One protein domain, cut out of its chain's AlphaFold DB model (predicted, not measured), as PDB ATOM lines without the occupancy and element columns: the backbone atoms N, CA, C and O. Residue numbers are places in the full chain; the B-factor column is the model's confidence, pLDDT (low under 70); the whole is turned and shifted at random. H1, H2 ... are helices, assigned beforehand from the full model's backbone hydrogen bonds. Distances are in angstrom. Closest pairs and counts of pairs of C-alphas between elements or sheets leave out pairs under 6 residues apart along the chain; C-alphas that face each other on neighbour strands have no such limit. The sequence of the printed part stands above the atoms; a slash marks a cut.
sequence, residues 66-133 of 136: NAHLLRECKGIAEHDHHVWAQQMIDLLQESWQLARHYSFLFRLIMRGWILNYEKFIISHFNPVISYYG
ATOM      1  N   ASN A  66       8.014  28.719  -0.253       88.50
ATOM      2  CA  ASN A  66       7.160  29.391   0.732       88.50
ATOM      3  C   ASN A  66       6.697  30.790   0.296       88.50
ATOM      4  O   ASN A  66       5.595  31.197   0.641       88.50
ATOM      5  N   ALA A  67       7.495  31.525  -0.488       89.56
ATOM      6  CA  ALA A  67       7.091  32.832  -1.011       89.56
ATOM      7  C   ALA A  67       5.941  32.727  -2.029       89.56
ATOM      8  O   ALA A  67       5.018  33.541  -2.001       89.56
ATOM      9  N   HIS A  68       5.974  31.707  -2.893       87.62
ATOM     10  CA  HIS A  68       4.873  31.414  -3.809       87.62
ATOM     11  C   HIS A  68       3.646  30.952  -3.025       87.62
ATOM     12  O   HIS A  68       2.568  31.503  -3.212       87.62
ATOM     13  N   LEU A  69       3.825  30.026  -2.079       87.44
ATOM     14  CA  LEU A  69       2.732  29.520  -1.250       87.44
ATOM     15  C   LEU A  69       2.033  30.637  -0.455       87.44
ATOM     16  O   LEU A  69       0.810  30.703  -0.444       87.44
ATOM     17  N   LEU A  70       2.794  31.565   0.137       91.19
ATOM     18  CA  LEU A  70       2.250  32.742   0.821       91.19
ATOM     19  C   LEU A  70       1.385  33.607  -0.098       91.19
ATOM     20  O   LEU A  70       0.344  34.098   0.334       91.19
ATOM     21  N   ARG A  71       1.816  33.828  -1.344       90.94
ATOM     22  CA  ARG A  71       1.059  34.629  -2.311       90.94
ATOM     23  C   ARG A  71      -0.259  33.950  -2.678       90.94
ATOM     24  O   ARG A  71      -1.285  34.619  -2.681       90.94
ATOM     25  N   GLU A  72      -0.233  32.642  -2.920       87.12
ATOM     26  CA  GLU A  72      -1.450  31.896  -3.253       87.12
ATOM     27  C   GLU A  72      -2.417  31.843  -2.064       87.12
ATOM     28  O   GLU A  72      -3.599  32.141  -2.212       87.12
ATOM     29  N   CYS A  73      -1.927  31.563  -0.851       89.69
ATOM     30  CA  CYS A  73      -2.772  31.572   0.344       89.69
ATOM     31  C   CYS A  73      -3.397  32.949   0.607       89.69
ATOM     32  O   CYS A  73      -4.548  33.011   1.032       89.69
ATOM     33  N   LYS A  74      -2.689  34.051   0.321       92.00
ATOM     34  CA  LYS A  74      -3.275  35.399   0.400       92.00
ATOM     35  C   LYS A  74      -4.429  35.567  -0.576       92.00
ATOM     36  O   LYS A  74      -5.502  35.969  -0.147       92.00
ATOM     37  N   GLY A  75      -4.244  35.186  -1.840       90.06
ATOM     38  CA  GLY A  75      -5.313  35.249  -2.838       90.06
ATOM     39  C   GLY A  75      -6.552  34.454  -2.415       90.06
ATOM     40  O   GLY A  75      -7.666  34.966  -2.482       90.06
ATOM     41  N   ILE A  76      -6.360  33.241  -1.893       89.56
ATOM     42  CA  ILE A  76      -7.459  32.393  -1.408       89.56
ATOM     43  C   ILE A  76      -8.149  33.013  -0.178       89.56
ATOM     44  O   ILE A  76      -9.373  32.995  -0.078       89.56
ATOM     45  N   ALA A  77      -7.397  33.577   0.768       92.25
ATOM     46  CA  ALA A  77      -7.980  34.240   1.936       92.25
ATOM     47  C   ALA A  77      -8.768  35.508   1.550       92.25
ATOM     48  O   ALA A  77      -9.840  35.772   2.100       92.25
ATOM     49  N   GLU A  78      -8.255  36.282   0.593       93.75
ATOM     50  CA  GLU A  78      -8.838  37.550   0.146       93.75
ATOM     51  C   GLU A  78     -10.074  37.361  -0.739       93.75
ATOM     52  O   GLU A  78     -11.034  38.117  -0.598       93.75
ATOM     53  N   HIS A  79     -10.066  36.375  -1.640       91.75
ATOM     54  CA  HIS A  79     -11.124  36.197  -2.639       91.75
ATOM     55  C   HIS A  79     -12.128  35.102  -2.284       91.75
ATOM     56  O   HIS A  79     -13.322  35.269  -2.523       91.75
ATOM     57  N   ASP A  80     -11.650  34.008  -1.696       88.81
ATOM     58  CA  ASP A  80     -12.468  32.828  -1.405       88.81
ATOM     59  C   ASP A  80     -12.778  32.694   0.097       88.81
ATOM     60  O   ASP A  80     -13.579  31.855   0.508       88.81
ATOM     61  N   HIS A  81     -12.150  33.532   0.931       89.94
ATOM     62  CA  HIS A  81     -12.376  33.636   2.375       89.94
ATOM     63  C   HIS A  81     -12.185  32.323   3.147       89.94
ATOM     64  O   HIS A  81     -12.787  32.101   4.202       89.94
ATOM     65  N   HIS A  82     -11.313  31.438   2.656       87.06
ATOM     66  CA  HIS A  82     -11.020  30.198   3.361       87.06
ATOM     67  C   HIS A  82     -10.137  30.431   4.591       87.06
ATOM     68  O   HIS A  82      -8.991  30.866   4.491       87.06
ATOM     69  N   VAL A  83     -10.635  30.016   5.758       90.50
ATOM     70  CA  VAL A  83      -9.927  30.125   7.047       90.50
ATOM     71  C   VAL A  83      -8.573  29.407   7.036       90.50
ATOM     72  O   VAL A  83      -7.596  29.922   7.575       90.50
ATOM     73  N   TRP A  84      -8.487  28.242   6.384       88.44
ATOM     74  CA  TRP A  84      -7.241  27.474   6.308       88.44
ATOM     75  C   TRP A  84      -6.123  28.241   5.591       88.44
ATOM     76  O   TRP A  84      -4.947  28.034   5.889       88.44
ATOM     77  N   ALA A  85      -6.469  29.136   4.660       90.75
ATOM     78  CA  ALA A  85      -5.489  29.907   3.913       90.75
ATOM     79  C   ALA A  85      -4.819  30.949   4.818       90.75
ATOM     80  O   ALA A  85      -3.596  31.073   4.797       90.75
ATOM     81  N   GLN A  86      -5.591  31.599   5.696       92.31
ATOM     82  CA  GLN A  86      -5.037  32.479   6.726       92.31
ATOM     83  C   GLN A  86      -4.162  31.705   7.721       92.31
ATOM     84  O   GLN A  86      -3.034  32.109   7.984       92.31
ATOM     85  N   GLN A  87      -4.622  30.541   8.188       90.56
ATOM     86  CA  GLN A  87      -3.832  29.685   9.085       90.56
ATOM     87  C   GLN A  87      -2.490  29.267   8.463       90.56
ATOM     88  O   GLN A  87      -1.471  29.210   9.148       90.56
ATOM     89  N   MET A  88      -2.471  28.993   7.155       89.69
ATOM     90  CA  MET A  88      -1.240  28.670   6.434       89.69
ATOM     91  C   MET A  88      -0.306  29.883   6.318       89.69
ATOM     92  O   MET A  88       0.907  29.727   6.456       89.69
ATOM     93  N   ILE A  89      -0.848  31.086   6.092       91.88
ATOM     94  CA  ILE A  89      -0.062  32.330   6.086       91.88
ATOM     95  C   ILE A  89       0.636  32.520   7.431       91.88
ATOM     96  O   ILE A  89       1.847  32.755   7.451       91.88
ATOM     97  N   ASP A  90      -0.108  32.386   8.527       93.25
ATOM     98  CA  ASP A  90       0.409  32.575   9.882       93.25
ATOM     99  C   ASP A  90       1.530  31.562  10.168       93.25
ATOM    100  O   ASP A  90       2.652  31.942  10.506       93.25
ATOM    101  N   LEU A  91       1.283  30.276   9.877       89.25
ATOM    102  CA  LEU A  91       2.265  29.200  10.035       89.25
ATOM    103  C   LEU A  91       3.560  29.452   9.246       89.25
ATOM    104  O   LEU A  91       4.661  29.227   9.758       89.25
ATOM    105  N   LEU A  92       3.454  29.902   7.994       88.94
ATOM    106  CA  LEU A  92       4.609  30.174   7.134       88.94
ATOM    107  C   LEU A  92       5.448  31.345   7.656       88.94
ATOM    108  O   LEU A  92       6.682  31.293   7.617       88.94
ATOM    109  N   GLN A  93       4.796  32.392   8.160       91.69
ATOM    110  CA  GLN A  93       5.472  33.555   8.731       91.69
ATOM    111  C   GLN A  93       6.163  33.213  10.051       91.69
ATOM    112  O   GLN A  93       7.332  33.565  10.233       91.69
ATOM    113  N   GLU A  94       5.490  32.481  10.938       89.00
ATOM    114  CA  GLU A  94       6.077  31.981  12.182       89.00
ATOM    115  C   GLU A  94       7.279  31.077  11.900       89.00
ATOM    116  O   GLU A  94       8.359  31.276  12.456       89.00
ATOM    117  N   SER A  95       7.142  30.143  10.958       84.19
ATOM    118  CA  SER A  95       8.234  29.251  10.549       84.19
ATOM    119  C   SER A  95       9.457  30.028  10.056       84.19
ATOM    120  O   SER A  95      10.592  29.691  10.399       84.19
ATOM    121  N   TRP A  96       9.248  31.102   9.291       87.62
ATOM    122  CA  TRP A  96      10.330  31.970   8.828       87.62
ATOM    123  C   TRP A  96      10.987  32.762   9.968       87.62
ATOM    124  O   TRP A  96      12.215  32.857  10.015       87.62
ATOM    125  N   GLN A  97      10.197  33.292  10.909       87.94
ATOM    126  CA  GLN A  97      10.704  33.970  12.111       87.94
ATOM    127  C   GLN A  97      11.603  33.024  12.924       87.94
ATOM    128  O   GLN A  97      12.739  33.371  13.254       87.94
ATOM    129  N   LEU A  98      11.135  31.795  13.167       83.12
ATOM    130  CA  LEU A  98      11.885  30.765  13.886       83.12
ATOM    131  C   LEU A  98      13.176  30.396  13.142       83.12
ATOM    132  O   LEU A  98      14.253  30.373  13.738       83.12
ATOM    133  N   ALA A  99      13.104  30.174  11.826       81.62
ATOM    134  CA  ALA A  99      14.270  29.828  11.012       81.62
ATOM    135  C   ALA A  99      15.351  30.927  10.992       81.62
ATOM    136  O   ALA A  99      16.537  30.620  10.834       81.62
ATOM    137  N   ARG A 100      14.956  32.198  11.156       81.94
ATOM    138  CA  ARG A 100      15.881  33.334  11.296       81.94
ATOM    139  C   ARG A 100      16.492  33.441  12.686       81.94
ATOM    140  O   ARG A 100      17.627  33.893  12.797       81.94
ATOM    141  N   HIS A 101      15.742  33.075  13.722       75.62
ATOM    142  CA  HIS A 101      16.152  33.270  15.109       75.62
ATOM    143  C   HIS A 101      17.075  32.157  15.627       75.62
ATOM    144  O   HIS A 101      18.012  32.432  16.374       75.62
ATOM    145  N   TYR A 102      16.857  30.902  15.222       72.44
ATOM    146  CA  TYR A 102      17.640  29.773  15.731       72.44
ATOM    147  C   TYR A 102      18.909  29.479  14.909       72.44
ATOM    148  O   TYR A 102      18.903  29.454  13.675       72.44
ATOM    149  N   SER A 103      20.016  29.205  15.616       67.81
ATOM    150  CA  SER A 103      21.319  28.875  15.023       67.81
ATOM    151  C   SER A 103      21.366  27.459  14.419       67.81
ATOM    152  O   SER A 103      20.480  26.627  14.630       67.81
ATOM    153  N   PHE A 104      22.430  27.179  13.655       61.25
ATOM    154  CA  PHE A 104      22.666  25.956  12.872       61.25
ATOM    155  C   PHE A 104      22.344  24.631  13.600       61.25
ATOM    156  O   PHE A 104      21.834  23.708  12.968       61.25
ATOM    157  N   LEU A 105      22.559  24.540  14.919       56.03
ATOM    158  CA  LEU A 105      22.268  23.334  15.711       56.03
ATOM    159  C   LEU A 105      20.769  22.993  15.792       56.03
ATOM    160  O   LEU A 105      20.409  21.818  15.814       56.03
ATOM    161  N   PHE A 106      19.883  23.989  15.756       60.00
ATOM    162  CA  PHE A 106      18.433  23.762  15.752       60.00
ATOM    163  C   PHE A 106      17.928  23.292  14.374       60.00
ATOM    164  O   PHE A 106      16.930  22.576  14.279       60.00
ATOM    165  N   ARG A 107      18.659  23.608  13.290       58.12
ATOM    166  CA  ARG A 107      18.320  23.170  11.919       58.12
ATOM    167  C   ARG A 107      18.384  21.652  11.753       58.12
ATOM    168  O   ARG A 107      17.634  21.103  10.952       58.12
ATOM    169  N   LEU A 108      19.246  20.967  12.509       58.25
ATOM    170  CA  LEU A 108      19.345  19.502  12.495       58.25
ATOM    171  C   LEU A 108      18.104  18.830  13.098       58.25
ATOM    172  O   LEU A 108      17.628  17.846  12.540       58.25
ATOM    173  N   ILE A 109      17.542  19.392  14.172       59.91
ATOM    174  CA  ILE A 109      16.316  18.887  14.814       59.91
ATOM    175  C   ILE A 109      15.087  19.200  13.942       59.91
ATOM    176  O   ILE A 109      14.216  18.352  13.750       59.91
ATOM    177  N   MET A 110      15.051  20.389  13.332       57.91
ATOM    178  CA  MET A 110      13.937  20.831  12.483       57.91
ATOM    179  C   MET A 110      13.905  20.177  11.094       57.91
ATOM    180  O   MET A 110      12.862  20.196  10.444       57.91
ATOM    181  N   ARG A 111      15.000  19.556  10.630       59.47
ATOM    182  CA  ARG A 111      15.051  18.870   9.322       59.47
ATOM    183  C   ARG A 111      13.963  17.806   9.164       59.47
ATOM    184  O   ARG A 111      13.357  17.719   8.102       59.47
ATOM    185  N   GLY A 112      13.686  17.037  10.218       58.53
ATOM    186  CA  GLY A 112      12.609  16.042  10.201       58.53
ATOM    187  C   GLY A 112      11.217  16.674  10.090       58.53
ATOM    188  O   GLY A 112      10.358  16.159   9.381       58.53
ATOM    189  N   TRP A 113      11.005  17.823  10.734       58.41
ATOM    190  CA  TRP A 113       9.740  18.560  10.681       58.41
ATOM    191  C   TRP A 113       9.487  19.200   9.315       58.41
ATOM    192  O   TRP A 113       8.381  19.090   8.793       58.41
ATOM    193  N   ILE A 114      10.513  19.798   8.708       58.84
ATOM    194  CA  ILE A 114      10.416  20.450   7.392       58.84
ATOM    195  C   ILE A 114      10.048  19.433   6.305       58.84
ATOM    196  O   ILE A 114       9.104  19.657   5.553       58.84
ATOM    197  N   LEU A 115      10.713  18.273   6.272       58.72
ATOM    198  CA  LEU A 115      10.421  17.239   5.272       58.72
ATOM    199  C   LEU A 115       9.010  16.648   5.425       58.72
ATOM    200  O   LEU A 115       8.366  16.310   4.433       58.72
ATOM    201  N   ASN A 116       8.512  16.521   6.658       62.12
ATOM    202  CA  ASN A 116       7.147  16.051   6.905       62.12
ATOM    203  C   ASN A 116       6.099  17.104   6.522       62.12
ATOM    204  O   ASN A 116       5.062  16.759   5.956       62.12
ATOM    205  N   TYR A 117       6.387  18.380   6.774       66.44
ATOM    206  CA  TYR A 117       5.549  19.508   6.376       66.44
ATOM    207  C   TYR A 117       5.409  19.614   4.850       66.44
ATOM    208  O   TYR A 117       4.296  19.698   4.334       66.44
ATOM    209  N   GLU A 118       6.515  19.527   4.110       64.56
ATOM    210  CA  GLU A 118       6.492  19.617   2.646       64.56
ATOM    211  C   GLU A 118       5.742  18.439   2.018       64.56
ATOM    212  O   GLU A 118       4.903  18.637   1.140       64.56
ATOM    213  N   LYS A 119       5.940  17.217   2.528       65.75
ATOM    214  CA  LYS A 119       5.161  16.043   2.101       65.75
ATOM    215  C   LYS A 119       3.668  16.199   2.385       65.75
ATOM    216  O   LYS A 119       2.842  15.798   1.562       65.75
ATOM    217  N   PHE A 120       3.306  16.779   3.527       68.25
ATOM    218  CA  PHE A 120       1.912  17.035   3.884       68.25
ATOM    219  C   PHE A 120       1.267  18.053   2.936       68.25
ATOM    220  O   PHE A 120       0.182  17.800   2.417       68.25
ATOM    221  N   ILE A 121       1.958  19.148   2.614       66.12
ATOM    222  CA  ILE A 121       1.459  20.143   1.657       66.12
ATOM    223  C   ILE A 121       1.355  19.565   0.250       66.12
ATOM    224  O   ILE A 121       0.323  19.734  -0.396       66.12
ATOM    225  N   ILE A 122       2.372  18.838  -0.217       63.97
ATOM    226  CA  ILE A 122       2.354  18.231  -1.554       63.97
ATOM    227  C   ILE A 122       1.202  17.225  -1.691       63.97
ATOM    228  O   ILE A 122       0.581  17.156  -2.747       63.97
ATOM    229  N   SER A 123       0.881  16.470  -0.639       65.19
ATOM    230  CA  SER A 123      -0.192  15.466  -0.679       65.19
ATOM    231  C   SER A 123      -1.596  16.036  -0.450       65.19
ATOM    232  O   SER A 123      -2.530  15.606  -1.118       65.19
ATOM    233  N   HIS A 124      -1.763  16.992   0.469       63.75
ATOM    234  CA  HIS A 124      -3.088  17.467   0.896       63.75
ATOM    235  C   HIS A 124      -3.472  18.811   0.280       63.75
ATOM    236  O   HIS A 124      -4.634  19.028  -0.051       63.75
ATOM    237  N   PHE A 125      -2.505  19.711   0.098       61.47
ATOM    238  CA  PHE A 125      -2.769  21.074  -0.358       61.47
ATOM    239  C   PHE A 125      -2.449  21.278  -1.832       61.47
ATOM    240  O   PHE A 125      -3.116  22.082  -2.464       61.47
ATOM    241  N   ASN A 126      -1.511  20.541  -2.429       62.41
ATOM    242  CA  ASN A 126      -1.241  20.656  -3.866       62.41
ATOM    243  C   ASN A 126      -2.485  20.375  -4.734       62.41
ATOM    244  O   ASN A 126      -2.751  21.167  -5.633       62.41
ATOM    245  N   PRO A 127      -3.324  19.355  -4.451       59.09
ATOM    246  CA  PRO A 127      -4.565  19.153  -5.202       59.09
ATOM    247  C   PRO A 127      -5.554  20.310  -5.020       59.09
ATOM    248  O   PRO A 127      -6.209  20.709  -5.977       59.09
ATOM    249  N   VAL A 128      -5.626  20.874  -3.810       59.50
ATOM    250  CA  VAL A 128      -6.529  21.978  -3.457       59.50
ATOM    251  C   VAL A 128      -6.067  23.282  -4.104       59.50
ATOM    252  O   VAL A 128      -6.832  23.908  -4.821       59.50
ATOM    253  N   ILE A 129      -4.800  23.665  -3.952       57.78
ATOM    254  CA  ILE A 129      -4.243  24.886  -4.549       57.78
ATOM    255  C   ILE A 129      -4.191  24.753  -6.082       57.78
ATOM    256  O   ILE A 129      -4.478  25.707  -6.801       57.78
ATOM    257  N   SER A 130      -3.924  23.553  -6.610       58.56
ATOM    258  CA  SER A 130      -4.052  23.291  -8.046       58.56
ATOM    259  C   SER A 130      -5.502  23.386  -8.541       58.56
ATOM    260  O   SER A 130      -5.697  23.750  -9.701       58.56
ATOM    261  N   TYR A 131      -6.504  23.059  -7.715       57.03
ATOM    262  CA  TYR A 131      -7.928  23.146  -8.061       57.03
ATOM    263  C   TYR A 131      -8.392  24.597  -8.254       57.03
ATOM    264  O   TYR A 131      -9.157  24.863  -9.178       57.03
ATOM    265  N   TYR A 132      -7.848  25.556  -7.494       57.75
ATOM    266  CA  TYR A 132      -8.102  26.993  -7.709       57.75
ATOM    267  C   TYR A 132      -7.476  27.547  -9.004       57.75
ATOM    268  O   TYR A 132      -7.587  28.736  -9.291       57.75
ATOM    269  N   GLY A 133      -6.818  26.714  -9.822       52.28
ATOM    270  CA  GLY A 133      -6.306  27.122 -11.133       52.28
ATOM    271  C   GLY A 133      -5.187  28.171 -11.080       52.28
ATOM    272  O   GLY A 133      -4.843  28.735 -12.117       52.28
TER     273      GLY A 133
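What this domain is: This is residues 66 to 133 of the 136 residues of an uncharacterized protein of Paenibacillaceae bacterium (UniProt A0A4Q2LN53). A helical hairpin, H1 and H2, lies opposite the long kinked helix H3 across an open gap. The printed part has 68 residues with named helices H1, H2, H3 in order and no named strand: all helix. It spans 40 by 22 by 17 A, only just loose, close to compact; radius of gyration of the C-alphas 13.3 A.

How they stand to each other: Begin with H1, residues 66 to 79, and H2, residues 83 to 101: this hairpin touches, opposite ways at a shallow tilt of 29 degrees, with closest C-alphas 73 and 85, 4.8 A. H3, residues 104 to 131, is close but not clearly touching: its closest C-alpha pairs are 107 to Ala 99 of H2, 7.8 A, and 129 to Glu 72 of H1, 7.7 A. Every O i to N i+4 pair is within hydrogen-bond range in H1 and H2, 17 of 24 in H3.

Where its parts are: Find C-alpha 66 at (7.160, 29.391, 0.732); H1 runs 19.8 A, H2 27.5 A. H3 runs 37.2 A to (-7.928, 23.146, -8.061), with a 46 degrees kink near residue 111.

The domain as a whole: No cut; both links are tight. Residues 103 to 133 have pLDDT under 70.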